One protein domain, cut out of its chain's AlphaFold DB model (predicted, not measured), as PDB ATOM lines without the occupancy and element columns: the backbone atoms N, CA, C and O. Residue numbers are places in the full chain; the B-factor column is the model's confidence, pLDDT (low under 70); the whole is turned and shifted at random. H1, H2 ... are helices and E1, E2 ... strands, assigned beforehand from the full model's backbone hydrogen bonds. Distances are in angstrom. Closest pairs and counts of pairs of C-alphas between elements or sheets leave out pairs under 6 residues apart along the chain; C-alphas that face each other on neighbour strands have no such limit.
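What this domain is: This is residues 467 to 671 of the 676 residues of an uncharacterized protein of Desulfobacca acetoxidans (UniProt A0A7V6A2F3). Two strongly twisted sheets lie face to face as a sandwich: a branched sheet of E2, E4, E5, E8, E9 and E10, and a sheet in the order E1, E3, E7, E6. The short helices H1, H3 and H4 sit among long loops at one end, and between E4 and E5 residues 546 to 551, reaching into H2, stick out. The printed part has 205 residues, with four named helices and ten named strands in the order E1 E2 E3 H1 E4 H2 E5 E6 E7 E8 H3 H4 E9 E10; the class is mixed, with 84 residues in named elements, under half. The branched sheet is mixed, E2 and E10 being its parallel pair; the other is antiparallel. The whole is only just compact, close to loose, with a radius of gyration of the C-alphas of 20.0 A, and flat, spanning 65 by 47 by 26 A.

Where its parts are: In the branched sheet, E8 is residues 591 to 598, 23.8 A, E4 533 to 540, 23.4 A, E5 561 to 567, 17.1 A, E9 646 to 649, E10 652 to 656 and E2 484 to 487. In the other sheet, E1 is residues 467 to 473, 19.5 A, E3 493 to 500, 23.3 A, E7 578 to 585, 23.7 A, and E6 572 to 575. H1 is residues 515 to 518, H2 550 to 553, H3 617 to 622 and H4 637 to 643. C-alpha 467 is at (13.386, 33.163, 6.700) and C-alpha 656 at (7.982, 28.123, -21.679).

How they stand to each other: E8 has E4 on one side, N 537 to O 594 being 2.9 A, and E9 and E10 on the other, with N 647 to O 597 at 2.9 A and N 652 to O 593 at 2.8 A. E9 runs on into E10 at 41 degrees. E5 is antiparallel to E4, with N 536 to O 564 at 2.8 A; E2 is parallel to E10, with N 485 to O 653 at 2.8 A. In the other sheet, E3 is antiparallel to E1, N 469 to O 498 being 2.8 A, and to E7, N 495 to O 583 being 2.8 A; E6 and E7 form a hairpin, with N 572 to O 580 at 2.8 A. The sheets' strands stand at 24 degrees. H1 and H4 only just touch, with 3 pairs of C-alphas within 8 A, the closest Ser 516 and Ser 643, 5.9 A. H3 is close to H4 but not clearly touching, C-alphas 620 and 640 being 7.1 A apart. Every O i to N i+4 pair is within hydrogen-bond range in H4; H3 has 0 of 2, and 2 of 3 O i to N i+3 pairs.

The domain as a whole: The C-alphas farthest apart, Gly 629 and Gly 658, are 65.6 A apart. The printed part has no cut; the links E3 to H1, H1 to E4, E8 to H3 and H3 to H4 are long. Residues 659 to 671 have pLDDT under 70.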
ATOM      1  N   GLY A 467      12.617  33.484   7.891       96.25
ATOM      2  CA  GLY A 467      13.386  33.163   6.700       96.25
ATOM      3  C   GLY A 467      12.539  32.440   5.670       96.25
ATOM      4  O   GLY A 467      11.719  31.589   6.023       96.25
ATOM      5  N   LEU A 468      12.772  32.767   4.403       98.12
ATOM      6  CA  LEU A 468      12.124  32.150   3.257       98.12
ATOM      7  C   LEU A 468      13.159  31.882   2.160       98.12
ATOM      8  O   LEU A 468      13.890  32.775   1.735       98.12
ATOM      9  N   GLU A 469      13.196  30.648   1.669       96.88
ATOM     10  CA  GLU A 469      13.851  30.296   0.413       96.88
ATOM     11  C   GLU A 469      12.788  29.757  -0.541       96.88
ATOM     12  O   GLU A 469      12.169  28.722  -0.290       96.88
ATOM     13  N   PHE A 470      12.589  30.458  -1.651       97.75
ATOM     14  CA  PHE A 470      11.606  30.109  -2.663       97.75
ATOM     15  C   PHE A 470      12.315  29.997  -4.006       97.75
ATOM     16  O   PHE A 470      12.911  30.957  -4.486       97.75
ATOM     17  N   THR A 471      12.324  28.794  -4.578       97.50
ATOM     18  CA  THR A 471      13.163  28.485  -5.742       97.50
ATOM     19  C   THR A 471      12.412  27.662  -6.774       97.50
ATOM     20  O   THR A 471      11.629  26.776  -6.427       97.50
ATOM     21  N   ALA A 472      12.698  27.916  -8.048       96.94
ATOM     22  CA  ALA A 472      12.262  27.098  -9.170       96.94
ATOM     23  C   ALA A 472      13.476  26.479  -9.862       96.94
ATOM     24  O   ALA A 472      14.441  27.172 -10.192       96.94
ATOM     25  N   THR A 473      13.428  25.173 -10.112       95.50
ATOM     26  CA  THR A 473      14.523  24.435 -10.753       95.50
ATOM     27  C   THR A 473      14.034  23.627 -11.952       95.50
ATOM     28  O   THR A 473      12.928  23.086 -11.959       95.50
ATOM     29  N   GLY A 474      14.878  23.565 -12.981       89.38
ATOM     30  CA  GLY A 474      14.709  22.762 -14.191       89.38
ATOM     31  C   GLY A 474      16.060  22.156 -14.586       89.38
ATOM     32  O   GLY A 474      16.864  21.849 -13.715       89.38
ATOM     33  N   TYR A 475      16.354  22.028 -15.882       78.44
ATOM     34  CA  TYR A 475      17.671  21.571 -16.358       78.44
ATOM     35  C   TYR A 475      18.773  22.651 -16.325       78.44
ATOM     36  O   TYR A 475      19.941  22.322 -16.506       78.44
ATOM     37  N   GLY A 476      18.419  23.927 -16.117       73.69
ATOM     38  CA  GLY A 476      19.350  25.065 -16.070       73.69
ATOM     39  C   GLY A 476      19.628  25.589 -14.657       73.69
ATOM     40  O   GLY A 476      19.342  24.926 -13.660       73.69
ATOM     41  N   LEU A 477      20.169  26.812 -14.576       81.06
ATOM     42  CA  LEU A 477      20.347  27.499 -13.294       81.06
ATOM     43  C   LEU A 477      18.987  27.741 -12.614       81.06
ATOM     44  O   LEU A 477      18.033  28.119 -13.295       81.06
ATOM     45  N   PRO A 478      18.898  27.559 -11.288       89.62
ATOM     46  CA  PRO A 478      17.674  27.810 -10.535       89.62
ATOM     47  C   PRO A 478      17.317  29.301 -10.535       89.62
ATOM     48  O   PRO A 478      18.214  30.144 -10.514       89.62
ATOM     49  N   ALA A 479      16.021  29.606 -10.513       93.12
ATOM     50  CA  ALA A 479      15.494  30.959 -10.340       93.12
ATOM     51  C   ALA A 479      14.933  31.150  -8.921       93.12
ATOM     52  O   ALA A 479      14.442  30.193  -8.313       93.12
ATOM     53  N   THR A 480      14.994  32.380  -8.416       95.12
ATOM     54  CA  THR A 480      14.378  32.826  -7.149       95.12
ATOM     55  C   THR A 480      13.331  33.915  -7.411       95.12
ATOM     56  O   THR A 480      13.050  34.232  -8.567       95.12
ATOM     57  N   MET A 481      12.729  34.465  -6.355       96.38
ATOM     58  CA  MET A 481      11.760  35.567  -6.436       96.38
ATOM     59  C   MET A 481      12.284  36.723  -7.299       96.38
ATOM     60  O   MET A 481      13.469  37.058  -7.254       96.38
ATOM     61  N   GLY A 482      11.403  37.275  -8.129       94.75
ATOM     62  CA  GLY A 482      11.687  38.300  -9.131       94.75
ATOM     63  C   GLY A 482      12.450  37.814 -10.374       94.75
ATOM     64  O   GLY A 482      12.499  38.517 -11.386       94.75
ATOM     65  N   GLU A 483      13.020  36.602 -10.353       93.88
ATOM     66  CA  GLU A 483      13.716  36.010 -11.498       93.88
ATOM     67  C   GLU A 483      12.790  35.147 -12.374       93.88
ATOM     68  O   GLU A 483      11.648  34.812 -12.041       93.88
ATOM     69  N   LYS A 484      13.330  34.759 -13.535       90.38
ATOM     70  CA  LYS A 484      12.650  33.966 -14.559       90.38
ATOM     71  C   LYS A 484      13.431  32.703 -14.892       90.38
ATOM     72  O   LYS A 484      14.571  32.777 -15.356       90.38
ATOM     73  N   LEU A 485      12.780  31.553 -14.746       93.00
ATOM     74  CA  LEU A 485      13.272  30.266 -15.225       93.00
ATOM     75  C   LEU A 485      12.722  29.991 -16.628       93.00
ATOM     76  O   LEU A 485      11.512  29.851 -16.801       93.00
ATOM     77  N   THR A 486      13.597  29.870 -17.630       90.88
ATOM     78  CA  THR A 486      13.181  29.454 -18.982       90.88
ATOM     79  C   THR A 486      13.317  27.943 -19.145       90.88
ATOM     80  O   THR A 486      14.376  27.380 -18.863       90.88
ATOM     81  N   VAL A 487      12.264  27.282 -19.626       90.50
ATOM     82  CA  VAL A 487      12.209  25.822 -19.788       90.50
ATOM     83  C   VAL A 487      11.708  25.413 -21.167       90.50
ATOM     84  O   VAL A 487      10.946  26.142 -21.803       90.50
ATOM     85  N   ALA A 488      12.124  24.237 -21.639       87.44
ATOM     86  CA  ALA A 488      11.548  23.652 -22.845       87.44
ATOM     87  C   ALA A 488      10.081  23.235 -22.600       87.44
ATOM     88  O   ALA A 488       9.724  22.906 -21.462       87.44
ATOM     89  N   PRO A 489       9.224  23.197 -23.638       80.56
ATOM     90  CA  PRO A 489       7.874  22.653 -23.513       80.56
ATOM     91  C   PRO A 489       7.871  21.265 -22.858       80.56
ATOM     92  O   PRO A 489       8.676  20.406 -23.214       80.56
ATOM     93  N   ASN A 490       6.962  21.042 -21.901       77.94
ATOM     94  CA  ASN A 490       6.788  19.783 -21.152       77.94
ATOM     95  C   ASN A 490       7.969  19.356 -20.253       77.94
ATOM     96  O   ASN A 490       7.935  18.276 -19.647       77.94
ATOM     97  N   GLN A 491       9.002  20.189 -20.114       90.38
ATOM     98  CA  GLN A 491      10.072  19.969 -19.146       90.38
ATOM     99  C   GLN A 491       9.515  20.038 -17.719       90.38
ATOM    100  O   GLN A 491       8.780  20.960 -17.381       90.38
ATOM    101  N   LYS A 492       9.894  19.093 -16.850       95.00
ATOM    102  CA  LYS A 492       9.516  19.153 -15.430       95.00
ATOM    103  C   LYS A 492      10.192  20.335 -14.735       95.00
ATOM    104  O   LYS A 492      11.396  20.544 -14.891       95.00
ATOM    105  N   VAL A 493       9.416  21.053 -13.934       96.69
ATOM    106  CA  VAL A 493       9.881  22.111 -13.038       96.69
ATOM    107  C   VAL A 493       9.596  21.688 -11.606       96.69
ATOM    108  O   VAL A 493       8.505  21.204 -11.303       96.69
ATOM    109  N   THR A 494      10.580  21.881 -10.731       98.00
ATOM    110  CA  THR A 494      10.426  21.693  -9.286       98.00
ATOM    111  C   THR A 494      10.442  23.049  -8.610       98.00
ATOM    112  O   THR A 494      11.458  23.746  -8.635       98.00
ATOM    113  N   ILE A 495       9.330  23.391  -7.976       98.44
ATOM    114  CA  ILE A 495       9.233  24.490  -7.026       98.44
ATOM    115  C   ILE A 495       9.589  23.945  -5.642       98.44
ATOM    116  O   ILE A 495       9.011  22.949  -5.204       98.44
ATOM    117  N   LYS A 496      10.538  24.579  -4.952       98.25
ATOM    118  CA  LYS A 496      10.890  24.263  -3.564       98.25
ATOM    119  C   LYS A 496      10.706  25.496  -2.694       98.25
ATOM    120  O   LYS A 496      11.259  26.553  -2.997       98.25
ATOM    121  N   VAL A 497       9.982  25.307  -1.595       98.75
ATOM    122  CA  VAL A 497       9.808  26.296  -0.531       98.75
ATOM    123  C   VAL A 497      10.495  25.762   0.721       98.75
ATOM    124  O   VAL A 497      10.235  24.630   1.135       98.75
ATOM    125  N   ARG A 498      11.384  26.558   1.317       98.25
ATOM    126  CA  ARG A 498      11.882  26.366   2.683       98.25
ATOM    127  C   ARG A 498      11.513  27.588   3.506       98.25
ATOM    128  O   ARG A 498      11.727  28.709   3.065       98.25
ATOM    129  N   VAL A 499      10.992  27.365   4.699       98.62
ATOM    130  CA  VAL A 499      10.543  28.418   5.609       98.62
ATOM    131  C   VAL A 499      11.127  28.170   6.992       98.62
ATOM    132  O   VAL A 499      11.182  27.025   7.442       98.62
ATOM    133  N   HIS A 500      11.583  29.225   7.658       98.12
ATOM    134  CA  HIS A 500      11.996  29.161   9.054       98.12
ATOM    135  C   HIS A 500      10.839  29.609   9.946       98.12
ATOM    136  O   HIS A 500      10.528  30.802  10.008       98.12
ATOM    137  N   VAL A 501      10.240  28.659  10.664       96.75
ATOM    138  CA  VAL A 501       9.141  28.906  11.605       96.75
ATOM    139  C   VAL A 501       9.739  29.105  13.002       96.75
ATOM    140  O   VAL A 501      10.307  28.157  13.550       96.75
ATOM    141  N   PRO A 502       9.698  30.325  13.567       94.19
ATOM    142  CA  PRO A 502      10.252  30.583  14.889       94.19
ATOM    143  C   PRO A 502       9.422  29.910  15.986       94.19
ATOM    144  O   PRO A 502       8.200  29.887  15.923       94.19
ATOM    145  N   ASP A 503      10.098  29.421  17.025       91.44
ATOM    146  CA  ASP A 503       9.469  28.941  18.264       91.44
ATOM    147  C   ASP A 503       9.867  29.835  19.450       91.44
ATOM    148  O   ASP A 503      10.427  29.403  20.455       91.44
ATOM    149  N   VAL A 504       9.676  31.142  19.277       93.69
ATOM    150  CA  VAL A 504      10.069  32.183  20.235       93.69
ATOM    151  C   VAL A 504       9.066  33.324  20.201       93.69
ATOM    152  O   VAL A 504       8.306  33.453  19.242       93.69
ATOM    153  N   THR A 505       9.061  34.159  21.239       95.88
ATOM    154  CA  THR A 505       8.194  35.335  21.263       95.88
ATOM    155  C   THR A 505       8.591  36.356  20.194       95.88
ATOM    156  O   THR A 505       9.779  36.514  19.893       95.88
ATOM    157  N   ASN A 506       7.599  37.044  19.633       95.38
ATOM    158  CA  ASN A 506       7.771  38.220  18.781       95.38
ATOM    159  C   ASN A 506       7.651  39.513  19.618       95.38
ATOM    160  O   ASN A 506       7.669  39.468  20.850       95.38
ATOM    161  N   ASN A 507       7.529  40.659  18.946       93.44
ATOM    162  CA  ASN A 507       7.401  41.977  19.577       93.44
ATOM    163  C   ASN A 507       6.010  42.270  20.167       93.44
ATOM    164  O   ASN A 507       5.814  43.330  20.757       93.44
ATOM    165  N   CYS A 508       5.047  41.354  20.038       93.19
ATOM    166  CA  CYS A 508       3.728  41.529  20.624       93.19
ATOM    167  C   CYS A 508       3.837  41.611  22.158       93.19
ATOM    168  O   CYS A 508       4.407  40.714  22.797       93.19
ATOM    169  N   PRO A 509       3.235  42.631  22.786       88.25
ATOM    170  CA  PRO A 509       3.271  42.777  24.235       88.25
ATOM    171  C   PRO A 509       2.376  41.777  24.988       88.25
ATOM    172  O   PRO A 509       2.444  41.676  26.215       88.25
ATOM    173  N   TYR A 510       1.525  41.032  24.278       90.44
ATOM    174  CA  TYR A 510       0.432  40.260  24.858       90.44
ATOM    175  C   TYR A 510       0.712  38.754  24.884       90.44
ATOM    176  O   TYR A 510       0.880  38.111  23.854       90.44
ATOM    177  N   ALA A 511       0.684  38.147  26.072       92.75
ATOM    178  CA  ALA A 511       0.886  36.701  26.241       92.75
ATOM    179  C   ALA A 511      -0.420  35.899  26.431       92.75
ATOM    180  O   ALA A 511      -0.385  34.697  26.706       92.75
ATOM    181  N   PHE A 512      -1.586  36.549  26.360       93.88
ATOM    182  CA  PHE A 512      -2.868  35.849  26.470       93.88
ATOM    183  C   PHE A 512      -3.176  35.050  25.187       93.88
ATOM    184  O   PHE A 512      -2.536  35.274  24.157       93.88
ATOM    185  N   PRO A 513      -4.103  34.071  25.231       96.00
ATOM    186  CA  PRO A 513      -4.453  33.288  24.052       96.00
ATOM    187  C   PRO A 513      -4.986  34.155  22.908       96.00
ATOM    188  O   PRO A 513      -5.847  34.991  23.144       96.00
ATOM    189  N   ASN A 514      -4.513  33.918  21.687       97.75
ATOM    190  CA  ASN A 514      -4.954  34.597  20.473       97.75
ATOM    191  C   ASN A 514      -6.492  34.490  20.308       97.75
ATOM    192  O   ASN A 514      -6.993  33.367  20.164       97.75
ATOM    193  N   PRO A 515      -7.233  35.617  20.341       97.56
ATOM    194  CA  PRO A 515      -8.688  35.652  20.195       97.56
ATOM    195  C   PRO A 515      -9.224  34.979  18.928       97.56
ATOM    196  O   PRO A 515     -10.157  34.180  19.021       97.56
ATOM    197  N   SER A 516      -8.608  35.224  17.770       98.19
ATOM    198  CA  SER A 516      -9.022  34.652  16.483       98.19
ATOM    199  C   SER A 516      -8.972  33.121  16.507       98.19
ATOM    200  O   SER A 516      -9.928  32.455  16.104       98.19
ATOM    201  N   LEU A 517      -7.910  32.548  17.082       98.38
ATOM    202  CA  LEU A 517      -7.738  31.098  17.248       98.38
ATOM    203  C   LEU A 517      -8.595  30.500  18.376       98.38
ATOM    204  O   LEU A 517      -8.999  29.334  18.299       98.38
ATOM    205  N   ALA A 518      -8.906  31.278  19.416       96.88
ATOM    206  CA  ALA A 518      -9.716  30.822  20.544       96.88
ATOM    207  C   ALA A 518     -11.137  30.414  20.116       96.88
ATOM    208  O   ALA A 518     -11.703  29.493  20.708       96.88
ATOM    209  N   GLN A 519     -11.671  31.013  19.044       96.19
ATOM    210  CA  GLN A 519     -12.951  30.630  18.426       96.19
ATOM    211  C   GLN A 519     -12.989  29.157  17.987       96.19
ATOM    212  O   GLN A 519     -14.047  28.531  17.975       96.19
ATOM    213  N   LEU A 520     -11.827  28.589  17.655       97.12
ATOM    214  CA  LEU A 520     -11.657  27.194  17.245       97.12
ATOM    215  C   LEU A 520     -11.256  26.274  18.411       97.12
ATOM    216  O   LEU A 520     -10.923  25.108  18.199       97.12
ATOM    217  N   GLY A 521     -11.228  26.786  19.645       96.88
ATOM    218  CA  GLY A 521     -10.714  26.063  20.809       96.88
ATOM    219  C   GLY A 521      -9.188  25.895  20.812       96.88
ATOM    220  O   GLY A 521      -8.660  25.097  21.588       96.88
ATOM    221  N   ILE A 522      -8.463  26.634  19.964       97.25
ATOM    222  CA  ILE A 522      -7.002  26.576  19.876       97.25
ATOM    223  C   ILE A 522      -6.402  27.584  20.857       97.25
ATOM    224  O   ILE A 522      -6.621  28.790  20.764       97.25
ATOM    225  N   ARG A 523      -5.594  27.094  21.803       95.81
ATOM    226  CA  ARG A 523      -4.918  27.929  22.805       95.81
ATOM    227  C   ARG A 523      -3.460  28.185  22.416       95.81
ATOM    228  O   ARG A 523      -2.572  27.435  22.815       95.81
ATOM    229  N   GLN A 524      -3.219  29.270  21.683       96.25
ATOM    230  CA  GLN A 524      -1.884  29.750  21.299       96.25
ATOM    231  C   GLN A 524      -1.625  31.133  21.898       96.25
ATOM    232  O   GLN A 524      -2.509  31.977  21.841       96.25
ATOM    233  N   SER A 525      -0.436  31.381  22.456       95.56
ATOM    234  CA  SER A 525      -0.063  32.713  22.967       95.56
ATOM    235  C   SER A 525       0.003  33.727  21.827       95.56
ATOM    236  O   SER A 525       0.620  33.433  20.802       95.56
ATOM    237  N   LEU A 526      -0.586  34.908  22.013       95.12
ATOM    238  CA  LEU A 526      -0.626  35.953  20.990       95.12
ATOM    239  C   LEU A 526       0.786  36.413  20.583       95.12
ATOM    240  O   LEU A 526       1.100  36.483  19.399       95.12
ATOM    241  N   ASN A 527       1.691  36.567  21.551       96.31
ATOM    242  CA  ASN A 527       3.092  36.912  21.304       96.31
ATOM    243  C   ASN A 527       4.015  35.770  20.884       96.31
ATOM    244  O   ASN A 527       5.221  35.977  20.792       96.31
ATOM    245  N   ARG A 528       3.505  34.559  20.661       97.12
ATOM    246  CA  ARG A 528       4.303  33.440  20.141       97.12
ATOM    247  C   ARG A 528       3.540  32.775  18.997       97.12
ATOM    248  O   ARG A 528       3.063  31.645  19.158       97.12
ATOM    249  N   PRO A 529       3.349  33.496  17.876       96.44
ATOM    250  CA  PRO A 529       2.560  33.002  16.765       96.44
ATOM    251  C   PRO A 529       3.239  31.803  16.105       96.44
ATOM    252  O   PRO A 529       4.461  31.696  16.072       96.44
ATOM    253  N   THR A 530       2.435  30.891  15.567       95.94
ATOM    254  CA  THR A 530       2.914  29.758  14.770       95.94
ATOM    255  C   THR A 530       2.267  29.808  13.394       95.94
ATOM    256  O   THR A 530       1.056  29.980  13.283       95.94
ATOM    257  N   LEU A 531       3.067  29.635  12.340       98.56
ATOM    258  CA  LEU A 531       2.566  29.510  10.974       98.56
ATOM    259  C   LEU A 531       1.714  28.236  10.833       98.56
ATOM    260  O   LEU A 531       2.196  27.140  11.121       98.56
ATOM    261  N   HIS A 532       0.473  28.366  10.355       98.50
ATOM    262  CA  HIS A 532      -0.425  27.228  10.142       98.50
ATOM    263  C   HIS A 532      -0.155  26.546   8.797       98.50
ATOM    264  O   HIS A 532       0.055  25.330   8.730       98.50
ATOM    265  N   HIS A 533      -0.151  27.322   7.713       98.69
ATOM    266  CA  HIS A 533       0.001  26.806   6.355       98.69
ATOM    267  C   HIS A 533       0.597  27.837   5.394       98.69
ATOM    268  O   HIS A 533       0.650  29.029   5.695       98.69
ATOM    269  N   ILE A 534       1.051  27.346   4.240       98.88
ATOM    270  CA  ILE A 534       1.489  28.152   3.098       98.88
ATOM    271  C   ILE A 534       0.642  27.772   1.885       98.88
ATOM    272  O   ILE A 534       0.554  26.589   1.539       98.88
ATOM    273  N   ASP A 535       0.099  28.782   1.214       98.81
ATOM    274  CA  ASP A 535      -0.520  28.667  -0.098       98.81
ATOM    275  C   ASP A 535       0.527  28.915  -1.186       98.81
ATOM    276  O   ASP A 535       1.145  29.981  -1.250       98.81
ATOM    277  N   LEU A 536       0.700  27.943  -2.078       98.81
ATOM    278  CA  LEU A 536       1.376  28.115  -3.356       98.81
ATOM    279  C   LEU A 536       0.334  28.508  -4.404       98.81
ATOM    280  O   LEU A 536      -0.559  27.723  -4.731       98.81
ATOM    281  N   ILE A 537       0.467  29.716  -4.945       98.88
ATOM    282  CA  ILE A 537      -0.468  30.317  -5.899       98.88
ATOM    283  C   ILE A 537       0.208  30.404  -7.263       98.88
ATOM    284  O   ILE A 537       1.382  30.765  -7.343       98.88
ATOM    285  N   SER A 538      -0.520  30.095  -8.336       98.69
ATOM    286  CA  SER A 538      -0.031  30.251  -9.709       98.69
ATOM    287  C   SER A 538      -1.102  30.814 -10.629       98.69
ATOM    288  O   SER A 538      -2.269  30.448 -10.495       98.69
ATOM    289  N   GLY A 539      -0.684  31.654 -11.577       98.25
ATOM    290  CA  GLY A 539      -1.483  32.142 -12.700       98.25
ATOM    291  C   GLY A 539      -0.696  32.076 -14.011       98.25
ATOM    292  O   GLY A 539       0.539  32.043 -14.018       98.25
ATOM    293  N   GLU A 540      -1.407  32.021 -15.134       97.12
ATOM    294  CA  GLU A 540      -0.828  32.086 -16.475       97.12
ATOM    295  C   GLU A 540      -0.250  33.480 -16.750       97.12
ATOM    296  O   GLU A 540      -0.807  34.500 -16.337       97.12
ATOM    297  N   VAL A 541       0.855  33.506 -17.497       96.75
ATOM    298  CA  VAL A 541       1.422  34.724 -18.078       96.75
ATOM    299  C   VAL A 541       0.947  34.831 -19.524       96.75
ATOM    300  O   VAL A 541       1.275  33.990 -20.365       96.75
ATOM    301  N   TYR A 542       0.167  35.868 -19.807       93.25
ATOM    302  CA  TYR A 542      -0.441  36.159 -21.103       93.25
ATOM    303  C   TYR A 542       0.209  37.356 -21.827       93.25
ATOM    304  O   TYR A 542       0.001  37.514 -23.028       93.25
ATOM    305  N   GLY A 543       1.056  38.135 -21.143       92.00
ATOM    306  CA  GLY A 543       1.790  39.275 -21.711       92.00
ATOM    307  C   GLY A 543       1.054  40.613 -21.595       92.00
ATOM    308  O   GLY A 543      -0.138  40.653 -21.309       92.00
ATOM    309  N   LYS A 544       1.782  41.722 -21.784       94.00
ATOM    310  CA  LYS A 544       1.256  43.081 -21.577       94.00
ATOM    311  C   LYS A 544       0.006  43.373 -22.401       94.00
ATOM    312  O   LYS A 544      -0.046  43.098 -23.600       94.00
ATOM    313  N   ARG A 545      -0.970  44.011 -21.756       94.12
ATOM    314  CA  ARG A 545      -2.162  44.542 -22.425       94.12
ATOM    315  C   ARG A 545      -1.804  45.815 -23.197       94.12
ATOM    316  O   ARG A 545      -0.937  46.580 -22.773       94.12
ATOM    317  N   MET A 546      -2.453  46.032 -24.339       94.00
ATOM    318  CA  MET A 546      -2.199  47.194 -25.198       94.00
ATOM    319  C   MET A 546      -2.929  48.433 -24.652       94.00
ATOM    320  O   MET A 546      -4.138  48.341 -24.448       94.00
ATOM    321  N   PRO A 547      -2.255  49.584 -24.453       95.69
ATOM    322  CA  PRO A 547      -2.905  50.815 -23.998       95.69
ATOM    323  C   PRO A 547      -4.119  51.212 -24.850       95.69
ATOM    324  O   PRO A 547      -4.106  51.048 -26.070       95.69
ATOM    325  N   GLY A 548      -5.165  51.733 -24.205       93.00
ATOM    326  CA  GLY A 548      -6.405  52.173 -24.864       93.00
ATOM    327  C   GLY A 548      -7.391  51.056 -25.235       93.00
ATOM    328  O   GLY A 548      -8.422  51.340 -25.840       93.00
ATOM    329  N   THR A 549      -7.102  49.800 -24.885       96.69
ATOM    330  CA  THR A 549      -8.024  48.663 -25.067       96.69
ATOM    331  C   THR A 549      -8.837  48.385 -23.802       96.69
ATOM    332  O   THR A 549      -8.430  48.770 -22.706       96.69
ATOM    333  N   VAL A 550      -9.968  47.683 -23.928       95.69
ATOM    334  CA  VAL A 550     -10.780  47.282 -22.762       95.69
ATOM    335  C   VAL A 550     -10.007  46.336 -21.843       95.69
ATOM    336  O   VAL A 550     -10.109  46.424 -20.624       95.69
ATOM    337  N   GLU A 551      -9.143  45.492 -22.408       95.69
ATOM    338  CA  GLU A 551      -8.270  44.604 -21.646       95.69
ATOM    339  C   GLU A 551      -7.212  45.378 -20.844       95.69
ATOM    340  O   GLU A 551      -6.713  44.871 -19.843       95.69
ATOM    341  N   TYR A 552      -6.871  46.609 -21.245       97.19
ATOM    342  CA  TYR A 552      -5.969  47.492 -20.493       97.19
ATOM    343  C   TYR A 552      -6.603  48.095 -19.240       97.19
ATOM    344  O   TYR A 552      -5.880  48.633 -18.405       97.19
ATOM    345  N   GLN A 553      -7.917  47.968 -19.076       95.62
ATOM    346  CA  GLN A 553      -8.651  48.366 -17.871       95.62
ATOM    347  C   GLN A 553      -9.082  47.151 -17.036       95.62
ATOM    348  O   GLN A 553      -9.626  47.313 -15.952       95.62
ATOM    349  N   ASP A 554      -8.829  45.925 -17.511       95.38
ATOM    350  CA  ASP A 554      -9.170  44.696 -16.793       95.38
ATOM    351  C   ASP A 554      -8.173  44.457 -15.644       95.38
ATOM    352  O   ASP A 554      -6.977  44.256 -15.916       95.38
ATOM    353  N   PRO A 555      -8.619  44.488 -14.371       94.69
ATOM    354  CA  PRO A 555      -7.763  44.293 -13.209       94.69
ATOM    355  C   PRO A 555      -7.625  42.815 -12.835       94.69
ATOM    356  O   PRO A 555      -7.197  42.521 -11.723       94.69
ATOM    357  N   THR A 556      -8.017  41.874 -13.700       96.31
ATOM    358  CA  THR A 556      -8.080  40.456 -13.338       96.31
ATOM    359  C   THR A 556      -7.081  39.573 -14.085       96.31
ATOM    360  O   THR A 556      -6.642  39.823 -15.211       96.31
ATOM    361  N   ASN A 557      -6.718  38.477 -13.427       97.75
ATOM    362  CA  ASN A 557      -6.146  37.294 -14.039       97.75
ATOM    363  C   ASN A 557      -6.962  36.075 -13.583       97.75
ATOM    364  O   ASN A 557      -6.647  35.471 -12.555       97.75
ATOM    365  N   PRO A 558      -7.980  35.660 -14.354       97.31
ATOM    366  CA  PRO A 558      -8.906  34.605 -13.938       97.31
ATOM    367  C   PRO A 558      -8.257  33.215 -13.849       97.31
ATOM    368  O   PRO A 558      -8.898  32.251 -13.439       97.31
ATOM    369  N   THR A 559      -6.996  33.079 -14.265       98.00
ATOM    370  CA  THR A 559      -6.260  31.812 -14.192       98.00
ATOM    371  C   THR A 559      -5.552  31.607 -12.853       98.00
ATOM    372  O   THR A 559      -5.132  30.481 -12.566       98.00
ATOM    373  N   ALA A 560      -5.407  32.667 -12.047       98.50
ATOM    374  CA  ALA A 560      -4.727  32.602 -10.764       98.50
ATOM    375  C   ALA A 560      -5.520  31.755  -9.763       98.50
ATOM    376  O   ALA A 560      -6.729  31.916  -9.604       98.50
ATOM    377  N   LYS A 561      -4.837  30.832  -9.084       97.94
ATOM    378  CA  LYS A 561      -5.443  29.940  -8.088       97.94
ATOM    379  C   LYS A 561      -4.405  29.378  -7.129       97.94
ATOM    380  O   LYS A 561      -3.228  29.261  -7.476       97.94
ATOM    381  N   ILE A 562      -4.862  28.942  -5.957       98.31
ATOM    382  CA  ILE A 562      -4.073  28.080  -5.072       98.31
ATOM    383  C   ILE A 562      -3.878  26.740  -5.793       98.31
ATOM    384  O   ILE A 562      -4.840  26.024  -6.073       98.31
ATOM    385  N   VAL A 563      -2.634  26.410  -6.135       98.12
ATOM    386  CA  VAL A 563      -2.284  25.118  -6.751       98.12
ATOM    387  C   VAL A 563      -1.904  24.074  -5.709       98.12
ATOM    388  O   VAL A 563      -2.024  22.880  -5.974       98.12
ATOM    389  N   GLN A 564      -1.465  24.513  -4.527       97.62
ATOM    390  CA  GLN A 564      -1.220  23.649  -3.382       97.62
ATOM    391  C   GLN A 564      -1.262  24.465  -2.086       97.62
ATOM    392  O   GLN A 564      -0.531  25.440  -1.966       97.62
ATOM    393  N   ALA A 565      -2.061  24.039  -1.110       97.50
ATOM    394  CA  ALA A 565      -1.995  24.530   0.267       97.50
ATOM    395  C   ALA A 565      -1.306  23.464   1.129       97.50
ATOM    396  O   ALA A 565      -1.698  22.293   1.099       97.50
ATOM    397  N   VAL A 566      -0.258  23.836   1.866       98.44
ATOM    398  CA  VAL A 566       0.543  22.894   2.663       98.44
ATOM    399  C   VAL A 566       0.567  23.346   4.113       98.44
ATOM    400  O   VAL A 566       1.114  24.402   4.431       98.44
ATOM    401  N   ARG A 567       0.004  22.529   5.010       98.38
ATOM    402  CA  ARG A 567       0.129  22.755   6.453       98.38
ATOM    403  C   ARG A 567       1.573  22.576   6.881       98.38
ATOM    404  O   ARG A 567       2.250  21.646   6.448       98.38
ATOM    405  N   VAL A 568       2.019  23.424   7.795       97.50
ATOM    406  CA  VAL A 568       3.375  23.369   8.349       97.50
ATOM    407  C   VAL A 568       3.653  22.032   9.046       97.50
ATOM    408  O   VAL A 568       4.781  21.544   8.992       97.50
ATOM    409  N   SER A 569       2.629  21.397   9.629       96.88
ATOM    410  CA  SER A 569       2.711  20.052  10.221       96.88
ATOM    411  C   SER A 569       3.064  18.952   9.220       96.88
ATOM    412  O   SER A 569       3.615  17.929   9.612       96.88
ATOM    413  N   ASP A 570       2.744  19.164   7.943       98.19
ATOM    414  CA  ASP A 570       2.890  18.173   6.876       98.19
ATOM    415  C   ASP A 570       4.169  18.420   6.053       98.19
ATOM    416  O   ASP A 570       4.518  17.638   5.166       98.19
ATOM    417  N   MET A 571       4.882  19.515   6.337       98.50
ATOM    418  CA  MET A 571       6.155  19.843   5.704       98.50
ATOM    419  C   MET A 571       7.281  18.962   6.239       98.50
ATOM    420  O   MET A 571       7.321  18.585   7.411       98.50
ATOM    421  N   LYS A 572       8.271  18.700   5.385       98.44
ATOM    422  CA  LYS A 572       9.510  18.041   5.789       98.44
ATOM    423  C   LYS A 572      10.261  18.936   6.773       98.44
ATOM    424  O   LYS A 572      10.639  20.053   6.416       98.44
ATOM    425  N   ASP A 573      10.524  18.419   7.968       97.69
ATOM    426  CA  ASP A 573      11.415  19.055   8.935       97.69
ATOM    427  C   ASP A 573      12.874  18.951   8.457       97.69
ATOM    428  O   ASP A 573      13.370  17.859   8.166       97.69
ATOM    429  N   GLU A 574      13.542  20.093   8.316       97.00
ATOM    430  CA  GLU A 574      14.956  20.199   7.929       97.00
ATOM    431  C   GLU A 574      15.848  20.535   9.147       97.00
ATOM    432  O   GLU A 574      17.054  20.732   8.989       97.00
ATOM    433  N   GLY A 575      15.279  20.588  10.360       95.25
ATOM    434  CA  GLY A 575      15.960  20.923  11.609       95.25
ATOM    435  C   GLY A 575      16.127  22.428  11.849       95.25
ATOM    436  O   GLY A 575      16.042  23.246  10.934       95.25
ATOM    437  N   ASN A 576      16.392  22.809  13.106       93.56
ATOM    438  CA  ASN A 576      16.638  24.200  13.527       93.56
ATOM    439  C   ASN A 576      15.543  25.188  13.075       93.56
ATOM    440  O   ASN A 576      15.852  26.256  12.556       93.56
ATOM    441  N   GLY A 577      14.270  24.801  13.202       95.06
ATOM    442  CA  GLY A 577      13.123  25.633  12.808       95.06
ATOM    443  C   GLY A 577      12.835  25.674  11.302       95.06
ATOM    444  O   GLY A 577      11.794  26.196  10.900       95.06
ATOM    445  N   TRP A 578      13.697  25.104  10.452       98.06
ATOM    446  CA  TRP A 578      13.463  25.043   9.010       98.06
ATOM    447  C   TRP A 578      12.525  23.903   8.626       98.06
ATOM    448  O   TRP A 578      12.715  22.750   9.007       98.06
ATOM    449  N   LYS A 579      11.545  24.223   7.785       98.50
ATOM    450  CA  LYS A 579      10.586  23.280   7.207       98.50
ATOM    451  C   LYS A 579      10.509  23.476   5.701       98.50
ATOM    452  O   LYS A 579      10.836  24.552   5.200       98.50
ATOM    453  N   SER A 580      10.139  22.438   4.959       98.62
ATOM    454  CA  SER A 580      10.123  22.510   3.499       98.62
ATOM    455  C   SER A 580       9.087  21.627   2.825       98.62
ATOM    456  O   SER A 580       8.687  20.587   3.346       98.62
ATOM    457  N   PHE A 581       8.699  22.021   1.617       98.75
ATOM    458  CA  PHE A 581       7.926  21.184   0.707       98.75
ATOM    459  C   PHE A 581       8.324  21.459  -0.745       98.75
ATOM    460  O   PHE A 581       8.996  22.447  -1.062       98.75
ATOM    461  N   THR A 582       7.923  20.553  -1.632       98.44
ATOM    462  CA  THR A 582       8.185  20.654  -3.069       98.44
ATOM    463  C   THR A 582       6.917  20.428  -3.868       98.44
ATOM    464  O   THR A 582       6.158  19.507  -3.570       98.44
ATOM    465  N   PHE A 583       6.760  21.198  -4.936       98.31
ATOM    466  CA  PHE A 583       5.723  21.024  -5.941       98.31
ATOM    467  C   PHE A 583       6.387  20.771  -7.296       98.31
ATOM    468  O   PHE A 583       7.211  21.565  -7.749       98.31
ATOM    469  N   VAL A 584       6.063  19.649  -7.937       97.31
ATOM    470  CA  VAL A 584       6.629  19.269  -9.239       97.31
ATOM    471  C   VAL A 584       5.524  19.279 -10.276       97.31
ATOM    472  O   VAL A 584       4.501  18.622 -10.101       97.31
ATOM    473  N   PHE A 585       5.745  19.984 -11.380       95.38
ATOM    474  CA  PHE A 585       4.762  20.102 -12.450       95.38
ATOM    475  C   PHE A 585       5.431  20.204 -13.825       95.38
ATOM    476  O   PHE A 585       6.654  20.301 -13.938       95.38
ATOM    477  N   GLN A 586       4.624  20.143 -14.882       94.25
ATOM    478  CA  GLN A 586       5.060  20.320 -16.267       94.25
ATOM    479  C   GLN A 586       4.286  21.494 -16.883       94.25
ATOM    480  O   GLN A 586       3.102  21.331 -17.182       94.25
ATOM    481  N   PRO A 587       4.901  22.680 -17.047       90.50
ATOM    482  CA  PRO A 587       4.235  23.821 -17.659       90.50
ATOM    483  C   PRO A 587       3.974  23.572 -19.149       90.50
ATOM    484  O   PRO A 587       4.881  23.232 -19.912       90.50
ATOM    485  N   THR A 588       2.731  23.796 -19.570       88.38
ATOM    486  CA  THR A 588       2.331  23.867 -20.988       88.38
ATOM    487  C   THR A 588       2.243  25.309 -21.493       88.38
ATOM    488  O   THR A 588       2.304  25.551 -22.697       88.38
ATOM    489  N   LYS A 589       2.145  26.273 -20.575       91.06
ATOM    490  CA  LYS A 589       2.152  27.720 -20.812       91.06
ATOM    491  C   LYS A 589       3.080  28.398 -19.808       91.06
ATOM    492  O   LYS A 589       3.358  27.833 -18.750       91.06
ATOM    493  N   SER A 590       3.539  29.602 -20.143       94.81
ATOM    494  CA  SER A 590       4.239  30.460 -19.186       94.81
ATOM    495  C   SER A 590       3.320  30.792 -18.005       94.81
ATOM    496  O   SER A 590       2.121  31.009 -18.184       94.81
ATOM    497  N   CYS A 591       3.875  30.818 -16.800       96.31
ATOM    498  CA  CYS A 591       3.147  31.084 -15.564       96.31
ATOM    499  C   CYS A 591       4.057  31.757 -14.534       96.31
ATOM    500  O   CYS A 591       5.265  31.878 -14.740       96.31
ATOM    501  N   TYR A 592       3.489  32.186 -13.416       98.19
ATOM    502  CA  TYR A 592       4.243  32.604 -12.237       98.19
ATOM    503  C   TYR A 592       3.804  31.801 -11.015       98.19
ATOM    504  O   TYR A 592       2.740  31.178 -11.022       98.19
ATOM    505  N   PHE A 593       4.627  31.816  -9.969       98.69
ATOM    506  CA  PHE A 593       4.276  31.293  -8.653       98.69
ATOM    507  C   PHE A 593       4.560  32.332  -7.585       98.69
ATOM    508  O   PHE A 593       5.659  32.873  -7.565       98.69
ATOM    509  N   ARG A 594       3.615  32.553  -6.674       98.75
ATOM    510  CA  ARG A 594       3.784  33.373  -5.466       98.75
ATOM    511  C   ARG A 594       3.283  32.609  -4.246       98.75
ATOM    512  O   ARG A 594       2.530  31.644  -4.384       98.75
ATOM    513  N   LEU A 595       3.707  33.039  -3.067       98.88
ATOM    514  CA  LEU A 595       3.287  32.465  -1.788       98.88
ATOM    515  C   LEU A 595       2.549  33.499  -0.951       98.88
ATOM    516  O   LEU A 595       2.931  34.673  -0.951       98.88
ATOM    517  N   ARG A 596       1.592  33.012  -0.167       98.62
ATOM    518  CA  ARG A 596       1.166  33.639   1.086       98.62
ATOM    519  C   ARG A 596       1.089  32.581   2.183       98.62
ATOM    520  O   ARG A 596       0.971  31.393   1.880       98.62
ATOM    521  N   GLY A 597       1.138  32.982   3.442       98.69
ATOM    522  CA  GLY A 597       0.878  32.077   4.558       98.69
ATOM    523  C   GLY A 597       0.425  32.826   5.797       98.69
ATOM    524  O   GLY A 597       0.728  34.006   5.945       98.69
ATOM    525  N   THR A 598      -0.296  32.125   6.670       98.88
ATOM    526  CA  THR A 598      -0.968  32.700   7.844       98.88
ATOM    527  C   THR A 598      -0.883  31.778   9.060       98.88
ATOM    528  O   THR A 598      -0.688  30.561   8.927       98.88
ATOM    529  N   ASN A 599      -1.020  32.350  10.258       98.62
ATOM    530  CA  ASN A 599      -1.242  31.613  11.506       98.62
ATOM    531  C   ASN A 599      -2.666  31.043  11.632       98.62
ATOM    532  O   ASN A 599      -2.897  30.217  12.517       98.62
ATOM    533  N   LEU A 600      -3.605  31.448  10.775       98.56
ATOM    534  CA  LEU A 600      -5.006  31.056  10.875       98.56
ATOM    535  C   LEU A 600      -5.342  29.824  10.011       98.56
ATOM    536  O   LEU A 600      -4.949  29.739   8.842       98.56
ATOM    537  N   PRO A 601      -6.069  28.830  10.553       98.19
ATOM    538  CA  PRO A 601      -6.646  27.750   9.758       98.19
ATOM    539  C   PRO A 601      -7.698  28.252   8.751       98.19
ATOM    540  O   PRO A 601      -8.352  29.262   9.018       98.19
ATOM    541  N   PRO A 602      -7.935  27.537   7.632       97.88
ATOM    542  CA  PRO A 602      -9.104  27.770   6.784       97.88
ATOM    543  C   PRO A 602     -10.421  27.631   7.557       97.88
ATOM    544  O   PRO A 602     -10.575  26.709   8.362       97.88
ATOM    545  N   GLY A 603     -11.377  28.514   7.277       97.56
ATOM    546  CA  GLY A 603     -12.683  28.557   7.931       97.56
ATOM    547  C   GLY A 603     -12.650  29.111   9.358       97.56
ATOM    548  O   GLY A 603     -13.539  28.781  10.145       97.56
ATOM    549  N   THR A 604     -11.639  29.909   9.716       98.44
ATOM    550  CA  THR A 604     -11.606  30.614  11.006       98.44
ATOM    551  C   THR A 604     -12.698  31.690  10.986       98.44
ATOM    552  O   THR A 604     -12.637  32.582  10.138       98.44
ATOM    553  N   PRO A 605     -13.721  31.628  11.864       97.81
ATOM    554  CA  PRO A 605     -14.860  32.540  11.800       97.81
ATOM    555  C   PRO A 605     -14.433  34.011  11.826       97.81
ATOM    556  O   PRO A 605     -13.622  34.398  12.663       97.81
ATOM    557  N   ASN A 606     -15.014  34.808  10.922       96.31
ATOM    558  CA  ASN A 606     -14.730  36.235  10.710       96.31
ATOM    559  C   ASN A 606     -13.321  36.585  10.201       96.31
ATOM    560  O   ASN A 606     -13.072  37.754   9.955       96.31
ATOM    561  N   GLU A 607     -12.447  35.603   9.984       97.56
ATOM    562  CA  GLU A 607     -11.043  35.839   9.619       97.56
ATOM    563  C   GLU A 607     -10.673  35.199   8.281       97.56
ATOM    564  O   GLU A 607     -10.031  35.815   7.437       97.56
ATOM    565  N   THR A 608     -11.088  33.948   8.051       97.88
ATOM    566  CA  THR A 608     -10.791  33.228   6.810       97.88
ATOM    567  C   THR A 608     -12.000  32.466   6.281       97.88
ATOM    568  O   THR A 608     -12.809  31.914   7.033       97.88
ATOM    569  N   ASP A 609     -12.125  32.402   4.956       96.38
ATOM    570  CA  ASP A 609     -13.138  31.576   4.302       96.38
ATOM    571  C   ASP A 609     -12.766  30.079   4.323       96.38
ATOM    572  O   ASP A 609     -11.686  29.672   4.760       96.38
ATOM    573  N   ALA A 610     -13.661  29.225   3.819       95.94
ATOM    574  CA  ALA A 610     -13.450  27.775   3.779       95.94
ATOM    575  C   ALA A 610     -12.263  27.334   2.896       95.94
ATOM    576  O   ALA A 610     -11.810  26.193   3.005       95.94
ATOM    577  N   GLN A 611     -11.776  28.206   2.011       93.44
ATOM    578  CA  GLN A 611     -10.602  27.987   1.169       93.44
ATOM    579  C   GLN A 611      -9.321  28.560   1.799       93.44
ATOM    580  O   GLN A 611      -8.243  28.326   1.259       93.44
ATOM    581  N   GLY A 612      -9.421  29.256   2.935       95.62
ATOM    582  CA  GLY A 612      -8.302  29.903   3.612       95.62
ATOM    583  C   GLY A 612      -7.960  31.284   3.057       95.62
ATOM    584  O   GLY A 612      -6.896  31.803   3.378       95.62
ATOM    585  N   ASN A 613      -8.817  31.895   2.229       96.31
ATOM    586  CA  ASN A 613      -8.637  33.302   1.875       96.31
ATOM    587  C   ASN A 613      -8.946  34.182   3.090       96.31
ATOM    588  O   ASN A 613      -9.895  33.865   3.814       96.31
ATOM    589  N   PRO A 614      -8.199  35.281   3.299       96.50
ATOM    590  CA  PRO A 614      -8.564  36.258   4.313       96.50
ATOM    591  C   PRO A 614      -9.932  36.865   3.986       96.50
ATOM    592  O   PRO A 614     -10.254  37.120   2.820       96.50
ATOM    593  N   LEU A 615     -10.737  37.072   5.020       94.50
ATOM    594  CA  LEU A 615     -11.952  37.873   4.962       94.50
ATOM    595  C   LEU A 615     -11.613  39.344   5.237       94.50
ATOM    596  O   LEU A 615     -10.477  39.669   5.560       94.50
ATOM    597  N   SER A 616     -12.590  40.234   5.059       92.88
ATOM    598  CA  SER A 616     -12.414  41.647   5.413       92.88
ATOM    599  C   SER A 616     -12.244  41.788   6.923       92.88
ATOM    600  O   SER A 616     -13.056  41.265   7.691       92.88
ATOM    601  N   ASP A 617     -11.251  42.576   7.320       92.94
ATOM    602  CA  ASP A 617     -10.903  42.874   8.711       92.94
ATOM    603  C   ASP A 617     -12.042  43.596   9.454       92.94
ATOM    604  O   ASP A 617     -12.195  43.480  10.665       92.94
ATOM    605  N   THR A 618     -12.981  44.218   8.729       89.50
ATOM    606  CA  THR A 618     -14.212  44.771   9.332       89.50
ATOM    607  C   THR A 618     -15.069  43.722  10.055       89.50
ATOM    608  O   THR A 618     -15.912  44.071  10.884       89.50
ATOM    609  N   LEU A 619     -14.880  42.433   9.758       92.38
ATOM    610  CA  LEU A 619     -15.571  41.342  10.437       92.38
ATOM    611  C   LEU A 619     -14.936  40.988  11.789       92.38
ATOM    612  O   LEU A 619     -15.630  40.381  12.612       92.38
ATOM    613  N   ALA A 620     -13.684  41.383  12.053       92.12
ATOM    614  CA  ALA A 620     -12.967  41.081  13.293       92.12
ATOM    615  C   ALA A 620     -13.710  41.601  14.534       92.12
ATOM    616  O   ALA A 620     -13.753  40.931  15.565       92.12
ATOM    617  N   GLN A 621     -14.451  42.707  14.407       89.81
ATOM    618  CA  GLN A 621     -15.273  43.274  15.486       89.81
ATOM    619  C   GLN A 621     -16.377  42.325  16.009       89.81
ATOM    620  O   GLN A 621     -16.917  42.514  17.112       89.81
ATOM    621  N   ASN A 622     -16.723  41.278  15.249       94.44
ATOM    622  CA  ASN A 622     -17.644  40.222  15.680       94.44
ATOM    623  C   ASN A 622     -16.994  39.213  16.642       94.44
ATOM    624  O   ASN A 622     -17.706  38.452  17.302       94.44
ATOM    625  N   ILE A 623     -15.666  39.204  16.751       96.44
ATOM    626  CA  ILE A 623     -14.904  38.338  17.650       96.44
ATOM    627  C   ILE A 623     -14.866  39.003  19.024       96.44
ATOM    628  O   ILE A 623     -14.362  40.115  19.177       96.44
ATOM    629  N   LYS A 624     -15.417  38.331  20.038       94.62
ATOM    630  CA  LYS A 624     -15.400  38.813  21.425       94.62
ATOM    631  C   LYS A 624     -14.301  38.130  22.219       94.62
ATOM    632  O   LYS A 624     -14.118  36.917  22.121       94.62
ATOM    633  N   TYR A 625     -13.591  38.904  23.028       93.00
ATOM    634  CA  TYR A 625     -12.594  38.384  23.955       93.00
ATOM    635  C   TYR A 625     -12.520  39.241  25.216       93.00
ATOM    636  O   TYR A 625     -12.902  40.409  25.224       93.00
ATOM    637  N   THR A 626     -11.996  38.652  26.288       90.44
ATOM    638  CA  THR A 626     -11.773  39.350  27.555       90.44
ATOM    639  C   THR A 626     -10.271  39.421  27.814       90.44
ATOM    640  O   THR A 626      -9.674  38.391  28.153       90.44
ATOM    641  N   PRO A 627      -9.626  40.592  27.652       85.00
ATOM    642  CA  PRO A 627      -8.224  40.747  28.005       85.00
ATOM    643  C   PRO A 627      -8.016  40.508  29.513       85.00
ATOM    644  O   PRO A 627      -8.918  40.769  30.317       85.00
ATOM    645  N   PRO A 628      -6.835  40.026  29.945       81.94
ATOM    646  CA  PRO A 628      -6.543  39.821  31.361       81.94
ATOM    647  C   PRO A 628      -6.766  41.095  32.190       81.94
ATOM    648  O   PRO A 628      -6.153  42.123  31.927       81.94
ATOM    649  N   GLY A 629      -7.633  41.022  33.203       81.38
ATOM    650  CA  GLY A 629      -7.961  42.168  34.061       81.38
ATOM    651  C   GLY A 629      -8.877  43.220  33.421       81.38
ATOM    652  O   GLY A 629      -9.147  44.234  34.063       81.38
ATOM    653  N   GLY A 630      -9.359  42.990  32.197       81.06
ATOM    654  CA  GLY A 630     -10.314  43.850  31.503       81.06
ATOM    655  C   GLY A 630     -11.736  43.286  31.466       81.06
ATOM    656  O   GLY A 630     -12.044  42.258  32.070       81.06
ATOM    657  N   SER A 631     -12.608  43.995  30.751       86.38
ATOM    658  CA  SER A 631     -13.975  43.560  30.432       86.38
ATOM    659  C   SER A 631     -14.028  42.995  29.014       86.38
ATOM    660  O   SER A 631     -13.131  43.264  28.219       86.38
ATOM    661  N   GLU A 632     -15.063  42.214  28.701       90.88
ATOM    662  CA  GLU A 632     -15.282  41.716  27.339       90.88
ATOM    663  C   GLU A 632     -15.336  42.878  26.335       90.88
ATOM    664  O   GLU A 632     -15.990  43.894  26.580       90.88
ATOM    665  N   THR A 633     -14.636  42.725  25.215       89.75
ATOM    666  CA  THR A 633     -14.543  43.708  24.134       89.75
ATOM    667  C   THR A 633     -14.510  43.008  22.772       89.75
ATOM    668  O   THR A 633     -14.386  41.782  22.687       89.75
ATOM    669  N   SER A 634     -14.657  43.784  21.700       91.75
ATOM    670  CA  SER A 634     -14.427  43.338  20.323       91.75
ATOM    671  C   SER A 634     -12.931  43.264  20.019       91.75
ATOM    672  O   SER A 634     -12.173  44.084  20.538       91.75
ATOM    673  N   LEU A 635     -12.524  42.318  19.172       91.94
ATOM    674  CA  LEU A 635     -11.203  42.325  18.550       91.94
ATOM    675  C   LEU A 635     -11.091  43.545  17.628       91.94
ATOM    676  O   LEU A 635     -11.956  43.737  16.774       91.94
ATOM    677  N   ASP A 636     -10.089  44.379  17.885       85.88
ATOM    678  CA  ASP A 636      -9.854  45.651  17.199       85.88
ATOM    679  C   ASP A 636      -8.395  46.093  17.437       85.88
ATOM    680  O   ASP A 636      -7.723  45.578  18.347       85.88
ATOM    681  N   THR A 637      -7.925  47.099  16.700       86.19
ATOM    682  CA  THR A 637      -6.635  47.791  16.904       86.19
ATOM    683  C   THR A 637      -5.422  46.841  16.939       86.19
ATOM    684  O   THR A 637      -5.326  45.892  16.160       86.19
ATOM    685  N   ASP A 638      -4.459  47.052  17.840       87.69
ATOM    686  CA  ASP A 638      -3.240  46.250  17.883       87.69
ATOM    687  C   ASP A 638      -3.481  44.762  18.183       87.69
ATOM    688  O   ASP A 638      -2.781  43.908  17.635       87.69
ATOM    689  N   VAL A 639      -4.460  44.415  19.025       93.06
ATOM    690  CA  VAL A 639      -4.777  43.014  19.337       93.06
ATOM    691  C   VAL A 639      -5.296  42.290  18.100       93.06
ATOM    692  O   VAL A 639      -4.911  41.138  17.898       93.06
ATOM    693  N   GLU A 640      -6.108  42.942  17.265       95.06
ATOM    694  CA  GLU A 640      -6.508  42.403  15.959       95.06
ATOM    695  C   GLU A 640      -5.281  42.118  15.096       95.06
ATOM    696  O   GLU A 640      -5.052  40.971  14.703       95.06
ATOM    697  N   ALA A 641      -4.421  43.123  14.912       96.19
ATOM    698  CA  ALA A 641      -3.223  43.004  14.093       96.19
ATOM    699  C   ALA A 641      -2.316  41.850  14.537       96.19
ATOM    700  O   ALA A 641      -1.802  41.104  13.706       96.19
ATOM    701  N   TRP A 642      -2.116  41.670  15.847       97.44
ATOM    702  CA  TRP A 642      -1.322  40.562  16.385       97.44
ATOM    703  C   TRP A 642      -2.012  39.198  16.272       97.44
ATOM    704  O   TRP A 642      -1.331  38.167  16.327       97.44
ATOM    705  N   SER A 643      -3.343  39.171  16.173       98.12
ATOM    706  CA  SER A 643      -4.125  37.932  16.148       98.12
ATOM    707  C   SER A 643      -4.166  37.302  14.767       98.12
ATOM    708  O   SER A 643      -4.153  36.071  14.658       98.12
ATOM    709  N   ASP A 644      -4.123  38.131  13.735       98.06
ATOM    710  CA  ASP A 644      -4.205  37.720  12.348       98.06
ATOM    711  C   ASP A 644      -2.967  38.190  11.564       98.06
ATOM    712  O   ASP A 644      -2.790  39.362  11.227       98.06
ATOM    713  N   LEU A 645      -2.051  37.249  11.332       98.56
ATOM    714  CA  LEU A 645      -0.724  37.501  10.783       98.56
ATOM    715  C   LEU A 645      -0.555  36.809   9.441       98.56
ATOM    716  O   LEU A 645      -0.823  35.613   9.297       98.56
ATOM    717  N   TRP A 646       0.024  37.543   8.495       98.69
ATOM    718  CA  TRP A 646       0.313  37.049   7.158       98.69
ATOM    719  C   TRP A 646       1.754  37.328   6.739       98.69
ATOM    720  O   TRP A 646       2.388  38.299   7.154       98.69
ATOM    721  N   PHE A 647       2.275  36.476   5.862       98.75
ATOM    722  CA  PHE A 647       3.442  36.793   5.048       98.75
ATOM    723  C   PHE A 647       3.095  36.614   3.570       98.75
ATOM    724  O   PHE A 647       2.314  35.727   3.218       98.75
ATOM    725  N   TYR A 648       3.713  37.416   2.705       98.81
ATOM    726  CA  TYR A 648       3.579  37.320   1.249       98.81
ATOM    727  C   TYR A 648       4.952  37.352   0.593       98.81
ATOM    728  O   TYR A 648       5.878  37.989   1.083       98.81
ATOM    729  N   SER A 649       5.090  36.667  -0.537       98.81
ATOM    730  CA  SER A 649       6.328  36.652  -1.324       98.81
ATOM    731  C   SER A 649       6.107  37.190  -2.727       98.81
ATOM    732  O   SER A 649       5.053  36.958  -3.325       98.81
ATOM    733  N   ASN A 650       7.127  37.850  -3.273       98.75
ATOM    734  CA  ASN A 650       7.156  38.178  -4.691       98.75
ATOM    735  C   ASN A 650       7.294  36.915  -5.560       98.75
ATOM    736  O   ASN A 650       7.736  35.866  -5.084       98.75
ATOM    737  N   PRO A 651       6.875  36.966  -6.835       98.44
ATOM    738  CA  PRO A 651       6.722  35.759  -7.631       98.44
ATOM    739  C   PRO A 651       8.038  35.245  -8.219       98.44
ATOM    740  O   PRO A 651       8.976  36.002  -8.440       98.44
ATOM    741  N   ILE A 652       8.065  33.965  -8.588       98.12
ATOM    742  CA  ILE A 652       9.026  33.401  -9.545       98.12
ATOM    743  C   ILE A 652       8.309  33.189 -10.875       98.12
ATOM    744  O   ILE A 652       7.237  32.581 -10.905       98.12
ATOM    745  N   PHE A 653       8.905  33.625 -11.984       96.75
ATOM    746  CA  PHE A 653       8.335  33.421 -13.317       96.75
ATOM    747  C   PHE A 653       8.880  32.158 -13.982       96.75
ATOM    748  O   PHE A 653      10.083  31.894 -13.967       96.75
ATOM    749  N   ILE A 654       8.004  31.409 -14.648       95.38
ATOM    750  CA  ILE A 654       8.338  30.259 -15.486       95.38
ATOM    751  C   ILE A 654       7.972  30.597 -16.931       95.38
ATOM    752  O   ILE A 654       6.803  30.770 -17.269       95.38
ATOM    753  N   LYS A 655       8.978  30.678 -17.804       92.25
ATOM    754  CA  LYS A 655       8.811  30.951 -19.238       92.25
ATOM    755  C   LYS A 655       8.950  29.654 -20.024       92.25
ATOM    756  O   LYS A 655      10.010  29.029 -20.001       92.25
ATOM    757  N   VAL A 656       7.911  29.269 -20.760       90.38
ATOM    758  CA  VAL A 656       7.982  28.123 -21.679       90.38
ATOM    759  C   VAL A 656       8.522  28.596 -23.030       90.38
ATOM    760  O   VAL A 656       7.931  29.457 -23.681       90.38
ATOM    761  N   ALA A 657       9.661  28.049 -23.457       84.75
ATOM    762  CA  ALA A 657      10.309  28.421 -24.712       84.75
ATOM    763  C   ALA A 657       9.398  28.144 -25.922       84.75
ATOM    764  O   ALA A 657       8.810  27.070 -26.034       84.75
ATOM    765  N   GLY A 658       9.297  29.115 -26.835       72.19
ATOM    766  CA  GLY A 658       8.446  29.017 -28.027       72.19
ATOM    767  C   GLY A 658       6.945  29.193 -27.766       72.19
ATOM    768  O   GLY A 658       6.164  29.083 -28.708       72.19
ATOM    769  N   SER A 659       6.524  29.481 -26.527       64.69
ATOM    770  CA  SER A 659       5.137  29.856 -26.251       64.69
ATOM    771  C   SER A 659       4.839  31.239 -26.857       64.69
ATOM    772  O   SER A 659       5.623  32.164 -26.629       64.69
ATOM    773  N   PRO A 660       3.738  31.411 -27.616       55.03
ATOM    774  CA  PRO A 660       3.363  32.696 -28.215       55.03
ATOM    775  C   PRO A 660       2.940  33.757 -27.181       55.03
ATOM    776  O   PRO A 660       2.790  34.924 -27.536       55.03
ATOM    777  N   ASN A 661       2.779  33.377 -25.909       51.38
ATOM    778  CA  ASN A 661       2.309  34.260 -24.848       51.38
ATOM    779  C   ASN A 661       3.480  34.896 -24.076       51.38
ATOM    780  O   ASN A 661       4.164  34.227 -23.299       51.38
ATOM    781  N   GLY A 662       3.644  36.209 -24.275       51.91
ATOM    782  CA  GLY A 662       4.265  37.151 -23.340       51.91
ATOM    783  C   GLY A 662       5.794  37.158 -23.271       51.91
ATOM    784  O   GLY A 662       6.425  36.286 -22.670       51.91
ATOM    785  N   SER A 663       6.414  38.223 -23.783       50.66
ATOM    786  CA  SER A 663       7.709  38.661 -23.261       50.66
ATOM    787  C   SER A 663       7.538  38.995 -21.777       50.66
ATOM    788  O   SER A 663       6.739  39.854 -21.426       50.66
ATOM    789  N   VAL A 664       8.259  38.295 -20.906       50.25
ATOM    790  CA  VAL A 664       8.315  38.625 -19.476       50.25
ATOM    791  C   VAL A 664       9.396  39.694 -19.304       50.25
ATOM    792  O   VAL A 664      10.525  39.451 -19.736       50.25
ATOM    793  N   ASP A 665       9.097  40.816 -18.657       50.28
ATOM    794  CA  ASP A 665      10.066  41.895 -18.378       50.28
ATOM    795  C   ASP A 665      11.004  41.569 -17.200       50.28
ATOM    796  O   ASP A 665      11.863  42.371 -16.833       50.28
ATOM    797  N   ALA A 666      10.856  40.378 -16.610       45.03
ATOM    798  CA  ALA A 666      11.609  39.931 -15.443       45.03
ATOM    799  C   ALA A 666      13.117  40.085 -15.563       45.03
ATOM    800  O   ALA A 666      13.694  39.944 -16.648       45.03
ATOM    801  N   GLY A 667      13.718  40.362 -14.400       46.22
ATOM    802  CA  GLY A 667      15.154  40.463 -14.210       46.22
ATOM    803  C   GLY A 667      15.907  39.254 -14.772       46.22
ATOM    804  O   GLY A 667      15.320  38.252 -15.173       46.22
ATOM    805  N   HIS A 668      17.232  39.397 -14.822       49.72
ATOM    806  CA  HIS A 668      18.221  38.476 -15.398       49.72
ATOM    807  C   HIS A 668      17.682  37.088 -15.820       49.72
ATOM    808  O   HIS A 668      17.429  36.222 -14.980       49.72
ATOM    809  N   GLU A 669      17.521  36.858 -17.130       53.66
ATOM    810  CA  GLU A 669      17.044  35.570 -17.645       53.66
ATOM    811  C   GLU A 669      18.033  34.445 -17.306       53.66
ATOM    812  O   GLU A 669      19.217  34.512 -17.649       53.66
ATOM    813  N   ARG A 670      17.545  33.375 -16.666       53.81
ATOM    814  CA  ARG A 670      18.327  32.155 -16.440       53.81
ATOM    815  C   ARG A 670      17.919  31.095 -17.457       53.81
ATOM    816  O   ARG A 670      16.859  30.475 -17.356       53.81
ATOM    817  N   GLY A 671      18.751  30.949 -18.484       42.03
ATOM    818  CA  GLY A 671      18.579  29.965 -19.551       42.03
ATOM    819  C   GLY A 671      19.440  28.713 -19.350       42.03
ATOM    820  O   GLY A 671      20.389  28.731 -18.560       42.03
TER     821      GLY A 671